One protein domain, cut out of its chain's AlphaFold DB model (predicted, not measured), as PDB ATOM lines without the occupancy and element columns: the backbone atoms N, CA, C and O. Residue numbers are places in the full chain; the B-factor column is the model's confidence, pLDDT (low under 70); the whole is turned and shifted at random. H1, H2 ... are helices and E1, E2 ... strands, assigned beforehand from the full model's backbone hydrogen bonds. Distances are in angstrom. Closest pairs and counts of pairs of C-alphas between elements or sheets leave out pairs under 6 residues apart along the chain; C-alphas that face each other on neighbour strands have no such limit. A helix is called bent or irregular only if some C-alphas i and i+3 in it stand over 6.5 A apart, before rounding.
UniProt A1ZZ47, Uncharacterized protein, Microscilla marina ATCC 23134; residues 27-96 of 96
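This is residues 27 to 96 of the 96 residues of an uncharacterized protein of Microscilla marina ATCC 23134 (UniProt A1ZZ47). A strongly twisted sheet of three antiparallel strands, E1, E2 and E3, has one long helix, H2, packed along it over E1 and E2. The short strand E4 follows E3 after a tight link and is near E1, with residues 27 to 28 paired antiparallel with its residues 67 to 68, while the small helix H1 is not on the sheet and is apart from E4. The printed part has 70 residues, with four named strands followed by two named helices, in the order E1 E2 E3 E4 H1 H2; the sheet's order is E1 - E2 - E3, and the class is mixed, helices and strands. The whole is compact, with a radius of gyration of the C-alphas of 11.9 A and spans of 32 by 32 by 19 A.

Look first at the sheet: E1, residues 36 to 42, E2, residues 46 to 51, and E3, residues 58 to 63, form a meander, each strand the antiparallel neighbour of the one before. In the hairpin of E1 and E2 you will find N 39 and O 48 within hydrogen-bond range at 2.8 A. In the hairpin of E2 and E3, N 49 and O 60 are 2.8 A apart. H2, residues 81 to 94, is on the sheet in two layers, a helix on one face of a sheet, at a height over the sheet of 9.1 A. It lies over E1 and E2 and runs along the strands, at 19 degrees to E2 on the local plane. Its closest C-alphas to E1 are those of Val 90 and Gly 39, 5.4 A apart. E4, residues 67 to 69, pairs with no named strand; E1 and E4 are near each other, with 5 pairs of C-alphas within 10 A. H1, residues 72 to 78, is not on the sheet; it is close to but not clearly touching H2, about perpendicular at 84 degrees, with the closest C-alphas, those of Val 78 and Arg 84, 7.8 A apart. In H2 every O i to N i+4 pair is within hydrogen-bond range; in H1 it is 0 of 3, beside 3 of 4 O i to N i+3 pairs.

Find C-alpha 36 at (5.798, -41.809, -6.869); from there E1 runs 15.9 A to C-alpha 42. E2 covers 16.3 A and E3 16.5 A, ending at C-alpha 63 at (1.637, -30.066, -9.894). E4 is 6.8 A long. H1, 10.9 A, is irregular: C-alphas 73 and 76 are 7.1 A apart. H2 runs 20.3 A to C-alpha 94 at (13.462, -39.988, -21.065).

The C-alphas farthest apart, those of Phe 44 and Ala 81, are 32.5 A apart. The printed part has no cut and no long link. Its mean pLDDT is 87.5; look for values under 70 at residues 31 to 33 and at residue 96, the chain's last.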
ATOM      1  N   TYR A  27       6.706 -37.605  -2.674       91.19
ATOM      2  CA  TYR A  27       5.393 -37.718  -2.045       91.19
ATOM      3  C   TYR A  27       4.506 -36.544  -2.428       91.19
ATOM      4  O   TYR A  27       4.995 -35.450  -2.703       91.19
ATOM      5  N   GLU A  28       3.195 -36.755  -2.367       88.31
ATOM      6  CA  GLU A  28       2.237 -35.657  -2.357       88.31
ATOM      7  C   GLU A  28       2.190 -35.013  -0.961       88.31
ATOM      8  O   GLU A  28       2.100 -35.688   0.063       88.31
ATOM      9  N   THR A  29       2.295 -33.690  -0.916       81.94
ATOM     10  CA  THR A  29       2.369 -32.887   0.318       81.94
ATOM     11  C   THR A  29       1.065 -32.878   1.108       81.94
ATOM     12  O   THR A  29       1.104 -32.819   2.334       81.94
ATOM     13  N   SER A  30      -0.081 -32.971   0.430       74.94
ATOM     14  CA  SER A  30      -1.410 -32.979   1.050       74.94
ATOM     15  C   SER A  30      -1.812 -34.333   1.638       74.94
ATOM     16  O   SER A  30      -2.774 -34.399   2.398       74.94
ATOM     17  N   THR A  31      -1.112 -35.413   1.279       62.59
ATOM     18  CA  THR A  31      -1.606 -36.780   1.490       62.59
ATOM     19  C   THR A  31      -0.439 -37.775   1.530       62.59
ATOM     20  O   THR A  31       0.103 -38.142   0.486       62.59
ATOM     21  N   PRO A  32      -0.030 -38.262   2.716       61.72
ATOM     22  CA  PRO A  32       1.109 -39.162   2.841       61.72
ATOM     23  C   PRO A  32       0.667 -40.606   2.611       61.72
ATOM     24  O   PRO A  32       0.460 -41.336   3.574       61.72
ATOM     25  N   LEU A  33       0.469 -41.039   1.364       68.69
ATOM     26  CA  LEU A  33       0.054 -42.434   1.135       68.69
ATOM     27  C   LEU A  33       0.746 -43.165  -0.011       68.69
ATOM     28  O   LEU A  33       0.592 -44.383  -0.098       68.69
ATOM     29  N   LEU A  34       1.546 -42.503  -0.855       83.50
ATOM     30  CA  LEU A  34       2.219 -43.237  -1.925       83.50
ATOM     31  C   LEU A  34       3.472 -42.546  -2.475       83.50
ATOM     32  O   LEU A  34       3.369 -41.409  -2.939       83.50
ATOM     33  N   PRO A  35       4.644 -43.208  -2.451       90.25
ATOM     34  CA  PRO A  35       5.814 -42.707  -3.151       90.25
ATOM     35  C   PRO A  35       5.607 -42.877  -4.657       90.25
ATOM     36  O   PRO A  35       5.159 -43.925  -5.128       90.25
ATOM     37  N   MET A  36       5.938 -41.839  -5.416       93.44
ATOM     38  CA  MET A  36       5.798 -41.809  -6.869       93.44
ATOM     39  C   MET A  36       7.139 -41.435  -7.496       93.44
ATOM     40  O   MET A  36       7.860 -40.596  -6.957       93.44
ATOM     41  N   CYS A  37       7.483 -42.038  -8.628       95.06
ATOM     42  CA  CYS A  37       8.677 -41.672  -9.382       95.06
ATOM     43  C   CYS A  37       8.319 -40.578 -10.385       95.06
ATOM     44  O   CYS A  37       7.390 -40.741 -11.172       95.06
ATOM     45  N   VAL A  38       9.054 -39.475 -10.390       95.38
ATOM     46  CA  VAL A  38       8.871 -38.392 -11.357       95.38
ATOM     47  C   VAL A  38       9.305 -38.890 -12.730       95.38
ATOM     48  O   VAL A  38      10.422 -39.369 -12.895       95.38
ATOM     49  N   GLY A  39       8.400 -38.808 -13.696       94.56
ATOM     50  CA  GLY A  39       8.651 -39.066 -15.104       94.56
ATOM     51  C   GLY A  39       9.112 -37.793 -15.807       94.56
ATOM     52  O   GLY A  39      10.085 -37.160 -15.407       94.56
ATOM     53  N   ARG A  40       8.399 -37.401 -16.862       93.31
ATOM     54  CA  ARG A  40       8.702 -36.208 -17.656       93.31
ATOM     55  C   ARG A  40       8.288 -34.915 -16.943       93.31
ATOM     56  O   ARG A  40       7.189 -34.823 -16.395       93.31
ATOM     57  N   MET A  41       9.125 -33.881 -17.035       92.94
ATOM     58  CA  MET A  41       8.737 -32.517 -16.660       92.94
ATOM     59  C   MET A  41       7.836 -31.918 -17.739       92.94
ATOM     60  O   MET A  41       8.152 -31.973 -18.927       92.94
ATOM     61  N   LEU A  42       6.709 -31.350 -17.328       90.25
ATOM     62  CA  LEU A  42       5.762 -30.683 -18.211       90.25
ATOM     63  C   LEU A  42       5.856 -29.162 -18.006       90.25
ATOM     64  O   LEU A  42       6.343 -28.671 -16.987       90.25
ATOM     65  N   GLY A  43       5.363 -28.392 -18.977       86.62
ATOM     66  CA  GLY A  43       5.249 -26.939 -18.831       86.62
ATOM     67  C   GLY A  43       4.307 -26.531 -17.689       86.62
ATOM     68  O   GLY A  43       3.519 -27.334 -17.189       86.62
ATOM     69  N   PHE A  44       4.359 -25.252 -17.306       88.94
ATOM     70  CA  PHE A  44       3.440 -24.639 -16.329       88.94
ATOM     71  C   PHE A  44       3.469 -25.270 -14.924       88.94
ATOM     72  O   PHE A  44       2.454 -25.306 -14.226       88.94
ATOM     73  N   GLY A  45       4.635 -25.761 -14.493       89.88
ATOM     74  CA  GLY A  45       4.820 -26.302 -13.143       89.88
ATOM     75  C   GLY A  45       4.163 -27.671 -12.930       89.88
ATOM     76  O   GLY A  45       3.772 -28.000 -11.808       89.88
ATOM     77  N   MET A  46       4.005 -28.447 -14.000       93.31
ATOM     78  CA  MET A  46       3.430 -29.790 -13.982       93.31
ATOM     79  C   MET A  46       4.516 -30.840 -14.244       93.31
ATOM     80  O   MET A  46       5.528 -30.560 -14.878       93.31
ATOM     81  N   CYS A  47       4.299 -32.072 -13.812       94.31
ATOM     82  CA  CYS A  47       5.120 -33.214 -14.200       94.31
ATOM     83  C   CYS A  47       4.267 -34.475 -14.313       94.31
ATOM     84  O   CYS A  47       3.138 -34.541 -13.815       94.31
ATOM     85  N   GLU A  48       4.813 -35.474 -14.990       94.81
ATOM     86  CA  GLU A  48       4.318 -36.837 -14.913       94.81
ATOM     87  C   GLU A  48       4.914 -37.530 -13.692       94.81
ATOM     88  O   GLU A  48       6.082 -37.338 -13.355       94.81
ATOM     89  N   VAL A  49       4.117 -38.360 -13.035       94.19
ATOM     90  CA  VAL A  49       4.549 -39.233 -11.951       94.19
ATOM     91  C   VAL A  49       4.045 -40.643 -12.214       94.19
ATOM     92  O   VAL A  49       2.942 -40.839 -12.726       94.19
ATOM     93  N   VAL A  50       4.864 -41.625 -11.869       93.50
ATOM     94  CA  VAL A  50       4.613 -43.042 -12.107       93.50
ATOM     95  C   VAL A  50       4.588 -43.764 -10.774       93.50
ATOM     96  O   VAL A  50       5.503 -43.630  -9.958       93.50
ATOM     97  N   TYR A  51       3.537 -44.543 -10.555       87.00
ATOM     98  CA  TYR A  51       3.429 -45.436  -9.411       87.00
ATOM     99  C   TYR A  51       2.539 -46.629  -9.758       87.00
ATOM    100  O   TYR A  51       1.724 -46.582 -10.680       87.00
ATOM    101  N   GLY A  52       2.667 -47.714  -9.001       79.88
ATOM    102  CA  GLY A  52       1.812 -48.884  -9.160       79.88
ATOM    103  C   GLY A  52       2.399 -50.115  -8.487       79.88
ATOM    104  O   GLY A  52       3.608 -50.219  -8.301       79.88
ATOM    105  N   LYS A  53       1.528 -51.055  -8.111       76.56
ATOM    106  CA  LYS A  53       1.945 -52.355  -7.561       76.56
ATOM    107  C   LYS A  53       2.210 -53.403  -8.643       76.56
ATOM    108  O   LYS A  53       2.938 -54.352  -8.384       76.56
ATOM    109  N   TYR A  54       1.628 -53.225  -9.828       78.38
ATOM    110  CA  TYR A  54       1.690 -54.174 -10.936       78.38
ATOM    111  C   TYR A  54       1.798 -53.428 -12.263       78.38
ATOM    112  O   TYR A  54       1.344 -52.287 -12.377       78.38
ATOM    113  N   LYS A  55       2.389 -54.088 -13.258       79.44
ATOM    114  CA  LYS A  55       2.423 -53.611 -14.641       79.44
ATOM    115  C   LYS A  55       1.049 -53.808 -15.312       79.44
ATOM    116  O   LYS A  55       0.389 -54.803 -15.018       79.44
ATOM    117  N   PRO A  56       0.644 -52.923 -16.242       84.56
ATOM    118  CA  PRO A  56       1.344 -51.702 -16.645       84.56
ATOM    119  C   PRO A  56       1.275 -50.618 -15.559       84.56
ATOM    120  O   PRO A  56       0.233 -50.412 -14.937       84.56
ATOM    121  N   PHE A  57       2.390 -49.920 -15.332       87.12
ATOM    122  CA  PHE A  57       2.422 -48.823 -14.366       87.12
ATOM    123  C   PHE A  57       1.605 -47.641 -14.882       87.12
ATOM    124  O   PHE A  57       1.664 -47.294 -16.062       87.12
ATOM    125  N   GLN A  58       0.848 -47.018 -13.987       87.88
ATOM    126  CA  GLN A  58       0.005 -45.885 -14.342       87.88
ATOM    127  C   GLN A  58       0.813 -44.590 -14.274       87.88
ATOM    128  O   GLN A  58       1.616 -44.387 -13.359       87.88
ATOM    129  N   VAL A  59       0.581 -43.716 -15.254       91.88
ATOM    130  CA  VAL A  59       1.203 -42.394 -15.348       91.88
ATOM    131  C   VAL A  59       0.153 -41.339 -15.035       91.88
ATOM    132  O   VAL A  59      -0.920 -41.313 -15.636       91.88
ATOM    133  N   TYR A  60       0.477 -40.451 -14.107       91.88
ATOM    134  CA  TYR A  60      -0.403 -39.385 -13.650       91.88
ATOM    135  C   TYR A  60       0.254 -38.030 -13.843       91.88
ATOM    136  O   TYR A  60       1.468 -37.907 -13.754       91.88
ATOM    137  N   LYS A  61      -0.553 -36.988 -14.047       93.56
ATOM    138  CA  LYS A  61      -0.071 -35.603 -14.067       93.56
ATOM    139  C   LYS A  61      -0.262 -34.970 -12.694       93.56
ATOM    140  O   LYS A  61      -1.361 -35.022 -12.137       93.56
ATOM    141  N   ARG A  62       0.788 -34.348 -12.160       92.75
ATOM    142  CA  ARG A  62       0.771 -33.658 -10.861       92.75
ATOM    143  C   ARG A  62       1.411 -32.280 -10.956       92.75
ATOM    144  O   ARG A  62       2.244 -32.033 -11.824       92.75
ATOM    145  N   ARG A  63       0.995 -31.375 -10.067       92.62
ATOM    146  CA  ARG A  63       1.637 -30.066  -9.894       92.62
ATOM    147  C   ARG A  63       2.908 -30.264  -9.084       92.62
ATOM    148  O   ARG A  63       2.849 -30.828  -8.002       92.62
ATOM    149  N   ILE A  64       4.035 -29.743  -9.555       91.62
ATOM    150  CA  ILE A  64       5.321 -29.847  -8.847       91.62
ATOM    151  C   ILE A  64       5.213 -29.235  -7.444       91.62
ATOM    152  O   ILE A  64       5.712 -29.805  -6.484       91.62
ATOM    153  N   ALA A  65       4.474 -28.130  -7.307       90.25
ATOM    154  CA  ALA A  65       4.249 -27.454  -6.029       90.25
ATOM    155  C   ALA A  65       3.531 -28.316  -4.973       90.25
ATOM    156  O   ALA A  65       3.603 -28.004  -3.789       90.25
ATOM    157  N   THR A  66       2.834 -29.386  -5.377       90.19
ATOM    158  CA  THR A  66       2.186 -30.311  -4.437       90.19
ATOM    159  C   THR A  66       3.073 -31.502  -4.098       90.19
ATOM    160  O   THR A  66       2.631 -32.378  -3.355       90.19
ATOM    161  N   LEU A  67       4.300 -31.562  -4.614       90.44
ATOM    162  CA  LEU A  67       5.215 -32.681  -4.445       90.44
ATOM    163  C   LEU A  67       6.383 -32.308  -3.531       90.44
ATOM    164  O   LEU A  67       6.850 -31.173  -3.510       90.44
ATOM    165  N   ARG A  68       6.882 -33.300  -2.794       91.06
ATOM    166  CA  ARG A  68       8.103 -33.197  -1.990       91.06
ATOM    167  C   ARG A  68       9.020 -34.376  -2.304       91.06
ATOM    168  O   ARG A  68       8.540 -35.508  -2.242       91.06
ATOM    169  N   PRO A  69      10.323 -34.162  -2.550       91.81
ATOM    170  CA  PRO A  69      11.291 -35.252  -2.633       91.81
ATOM    171  C   PRO A  69      11.257 -36.155  -1.399       91.81
ATOM    172  O   PRO A  69      11.127 -35.674  -0.265       91.81
ATOM    173  N   LEU A  70      11.413 -37.462  -1.605       90.38
ATOM    174  CA  LEU A  70      11.671 -38.386  -0.505       90.38
ATOM    175  C   LEU A  70      12.970 -37.981   0.202       90.38
ATOM    176  O   LEU A  70      13.999 -37.716  -0.422       90.38
ATOM    177  N   LYS A  71      12.930 -37.943   1.533       89.31
ATOM    178  CA  LYS A  71      14.119 -37.772   2.371       89.31
ATOM    179  C   LYS A  71      14.968 -39.032   2.285       89.31
ATOM    180  O   LYS A  71      14.453 -40.129   2.095       89.31
ATOM    181  N   LYS A  72      16.268 -38.905   2.565       88.06
ATOM    182  CA  LYS A  72      17.179 -40.061   2.671       88.06
ATOM    183  C   LYS A  72      16.649 -41.144   3.619       88.06
ATOM    184  O   LYS A  72      16.740 -42.323   3.308       88.06
ATOM    185  N   THR A  73      16.032 -40.741   4.730       88.62
ATOM    186  CA  THR A  73      15.413 -41.649   5.707       88.62
ATOM    187  C   THR A  73      14.193 -42.397   5.162       88.62
ATOM    188  O   THR A  73      13.831 -43.422   5.718       88.62
ATOM    189  N   GLU A  74      13.567 -41.915   4.086       88.62
ATOM    190  CA  GLU A  74      12.362 -42.477   3.452       88.62
ATOM    191  C   GLU A  74      12.707 -43.355   2.232       88.62
ATOM    192  O   GLU A  74      11.855 -44.080   1.730       88.62
ATOM    193  N   MET A  75      13.960 -43.337   1.758       89.69
ATOM    194  CA  MET A  75      14.370 -44.045   0.534       89.69
ATOM    195  C   MET A  75      14.231 -45.568   0.620       89.69
ATOM    196  O   MET A  75      14.038 -46.220  -0.401       89.69
ATOM    197  N   HIS A  76      14.272 -46.142   1.825       89.56
ATOM    198  CA  HIS A  76      14.059 -47.577   2.032       89.56
ATOM    199  C   HIS A  76      12.677 -48.050   1.541       89.56
ATOM    200  O   HIS A  76      12.514 -49.210   1.180       89.56
ATOM    201  N   ILE A  77      11.683 -47.154   1.473       88.12
ATOM    202  CA  ILE A  77      10.313 -47.466   1.034       88.12
ATOM    203  C   ILE A  77      10.284 -47.840  -0.456       88.12
ATOM    204  O   ILE A  77       9.457 -48.645  -0.893       88.12
ATOM    205  N   VAL A  78      11.205 -47.276  -1.241       89.94
ATOM    206  CA  VAL A  78      11.294 -47.473  -2.695       89.94
ATOM    207  C   VAL A  78      12.396 -48.460  -3.092       89.94
ATOM    208  O   VAL A  78      12.641 -48.661  -4.281       89.94
ATOM    209  N   ASP A  79      13.035 -49.128  -2.128       89.06
ATOM    210  CA  ASP A  79      14.009 -50.191  -2.396       89.06
ATOM    211  C   ASP A  79      13.320 -51.557  -2.546       89.06
ATOM    212  O   ASP A  79      13.456 -52.474  -1.738       89.06
ATOM    213  N   ASN A  80      12.503 -51.685  -3.589       89.56
ATOM    214  CA  ASN A  80      11.846 -52.942  -3.937       89.56
ATOM    215  C   ASN A  80      11.842 -53.165  -5.453       89.56
ATOM    216  O   ASN A  80      12.070 -52.242  -6.239       89.56
ATOM    217  N   ALA A  81      11.592 -54.412  -5.869       88.81
ATOM    218  CA  ALA A  81      11.637 -54.808  -7.276       88.81
ATOM    219  C   ALA A  81      10.720 -53.942  -8.156       88.81
ATOM    220  O   ALA A  81      11.177 -53.418  -9.167       88.81
ATOM    221  N   ASN A  82       9.481 -53.697  -7.722       88.56
ATOM    222  CA  ASN A  82       8.518 -52.891  -8.475       88.56
ATOM    223  C   ASN A  82       9.003 -51.451  -8.680       88.56
ATOM    224  O   ASN A  82       8.907 -50.909  -9.777       88.56
ATOM    225  N   CYS A  83       9.565 -50.829  -7.643       90.69
ATOM    226  CA  CYS A  83      10.094 -49.470  -7.737       90.69
ATOM    227  C   CYS A  83      11.322 -49.394  -8.656       90.69
ATOM    228  O   CYS A  83      11.449 -48.448  -9.434       90.69
ATOM    229  N   ARG A  84      12.192 -50.412  -8.644       91.38
ATOM    230  CA  ARG A  84      13.311 -50.504  -9.597       91.38
ATOM    231  C   ARG A  84      12.821 -50.601 -11.041       91.38
ATOM    232  O   ARG A  84      13.368 -49.923 -11.908       91.38
ATOM    233  N   GLU A  85      11.771 -51.380 -11.289       92.19
ATOM    234  CA  GLU A  85      11.153 -51.464 -12.615       92.19
ATOM    235  C   GLU A  85      10.524 -50.135 -13.049       92.19
ATOM    236  O   GLU A  85      10.746 -49.708 -14.179       92.19
ATOM    237  N   ILE A  86       9.799 -49.447 -12.157       92.44
ATOM    238  CA  ILE A  86       9.248 -48.108 -12.427       92.44
ATOM    239  C   ILE A  86      10.368 -47.145 -12.830       92.44
ATOM    240  O   ILE A  86      10.260 -46.463 -13.850       92.44
ATOM    241  N   LEU A  87      11.459 -47.109 -12.061       93.00
ATOM    242  CA  LEU A  87      12.596 -46.237 -12.346       93.00
ATOM    243  C   LEU A  87      13.240 -46.571 -13.699       93.00
ATOM    244  O   LEU A  87      13.633 -45.667 -14.435       93.00
ATOM    245  N   GLN A  88      13.330 -47.855 -14.052       91.75
ATOM    246  CA  GLN A  88      13.821 -48.283 -15.360       91.75
ATOM    247  C   GLN A  88      12.894 -47.824 -16.492       91.75
ATOM    248  O   GLN A  88      13.384 -47.278 -17.479       91.75
ATOM    249  N   THR A  89      11.576 -47.988 -16.342       89.56
ATOM    250  CA  THR A  89      10.585 -47.515 -17.323       89.56
ATOM    251  C   THR A  89      10.666 -46.003 -17.516       89.56
ATOM    252  O   THR A  89      10.671 -45.529 -18.650       89.56
ATOM    253  N   VAL A  90      10.791 -45.243 -16.426       92.06
ATOM    254  CA  VAL A  90      10.984 -43.788 -16.484       92.06
ATOM    255  C   VAL A  90      12.279 -43.432 -17.211       92.06
ATOM    256  O   VAL A  90      12.271 -42.586 -18.093       92.06
ATOM    257  N   ARG A  91      13.401 -44.088 -16.903       90.56
ATOM    258  CA  ARG A  91      14.670 -43.819 -17.601       90.56
ATOM    259  C   ARG A  91      14.571 -44.096 -19.098       90.56
ATOM    260  O   ARG A  91      15.070 -43.309 -19.889       90.56
ATOM    261  N   GLN A  92      13.899 -45.179 -19.482       89.19
ATOM    262  CA  GLN A  92      13.673 -45.510 -20.889       89.19
ATOM    263  C   GLN A  92      12.822 -44.457 -21.607       89.19
ATOM    264  O   GLN A  92      13.112 -44.144 -22.755       89.19
ATOM    265  N   SER A  93      11.809 -43.880 -20.952       84.81
ATOM    266  CA  SER A  93      10.939 -42.868 -21.574       84.81
ATOM    267  C   SER A  93      11.576 -41.479 -21.710       84.81
ATOM    268  O   SER A  93      11.031 -40.629 -22.418       84.81
ATOM    269  N   LEU A  94      12.710 -41.246 -21.043       81.75
ATOM    270  CA  LEU A  94      13.462 -39.988 -21.065       81.75
ATOM    271  C   LEU A  94      14.628 -39.982 -22.063       81.75
ATOM    272  O   LEU A  94      15.137 -38.912 -22.372       81.75
ATOM    273  N   SER A  95      15.057 -41.146 -22.557       74.00
ATOM    274  CA  SER A  95      16.190 -41.283 -23.488       74.00
ATOM    275  C   SER A  95      15.822 -41.067 -24.968       74.00
ATOM    276  O   SER A  95      16.561 -41.525 -25.839       74.00
ATOM    277  N   PHE A  96      14.690 -40.417 -25.252       47.84
ATOM    278  CA  PHE A  96      14.183 -40.133 -26.599       47.84
ATOM    279  C   PHE A  96      14.204 -38.639 -26.904       47.84
ATOM    280  O   PHE A  96      13.760 -37.861 -26.028       47.84
TER     281      PHE A  96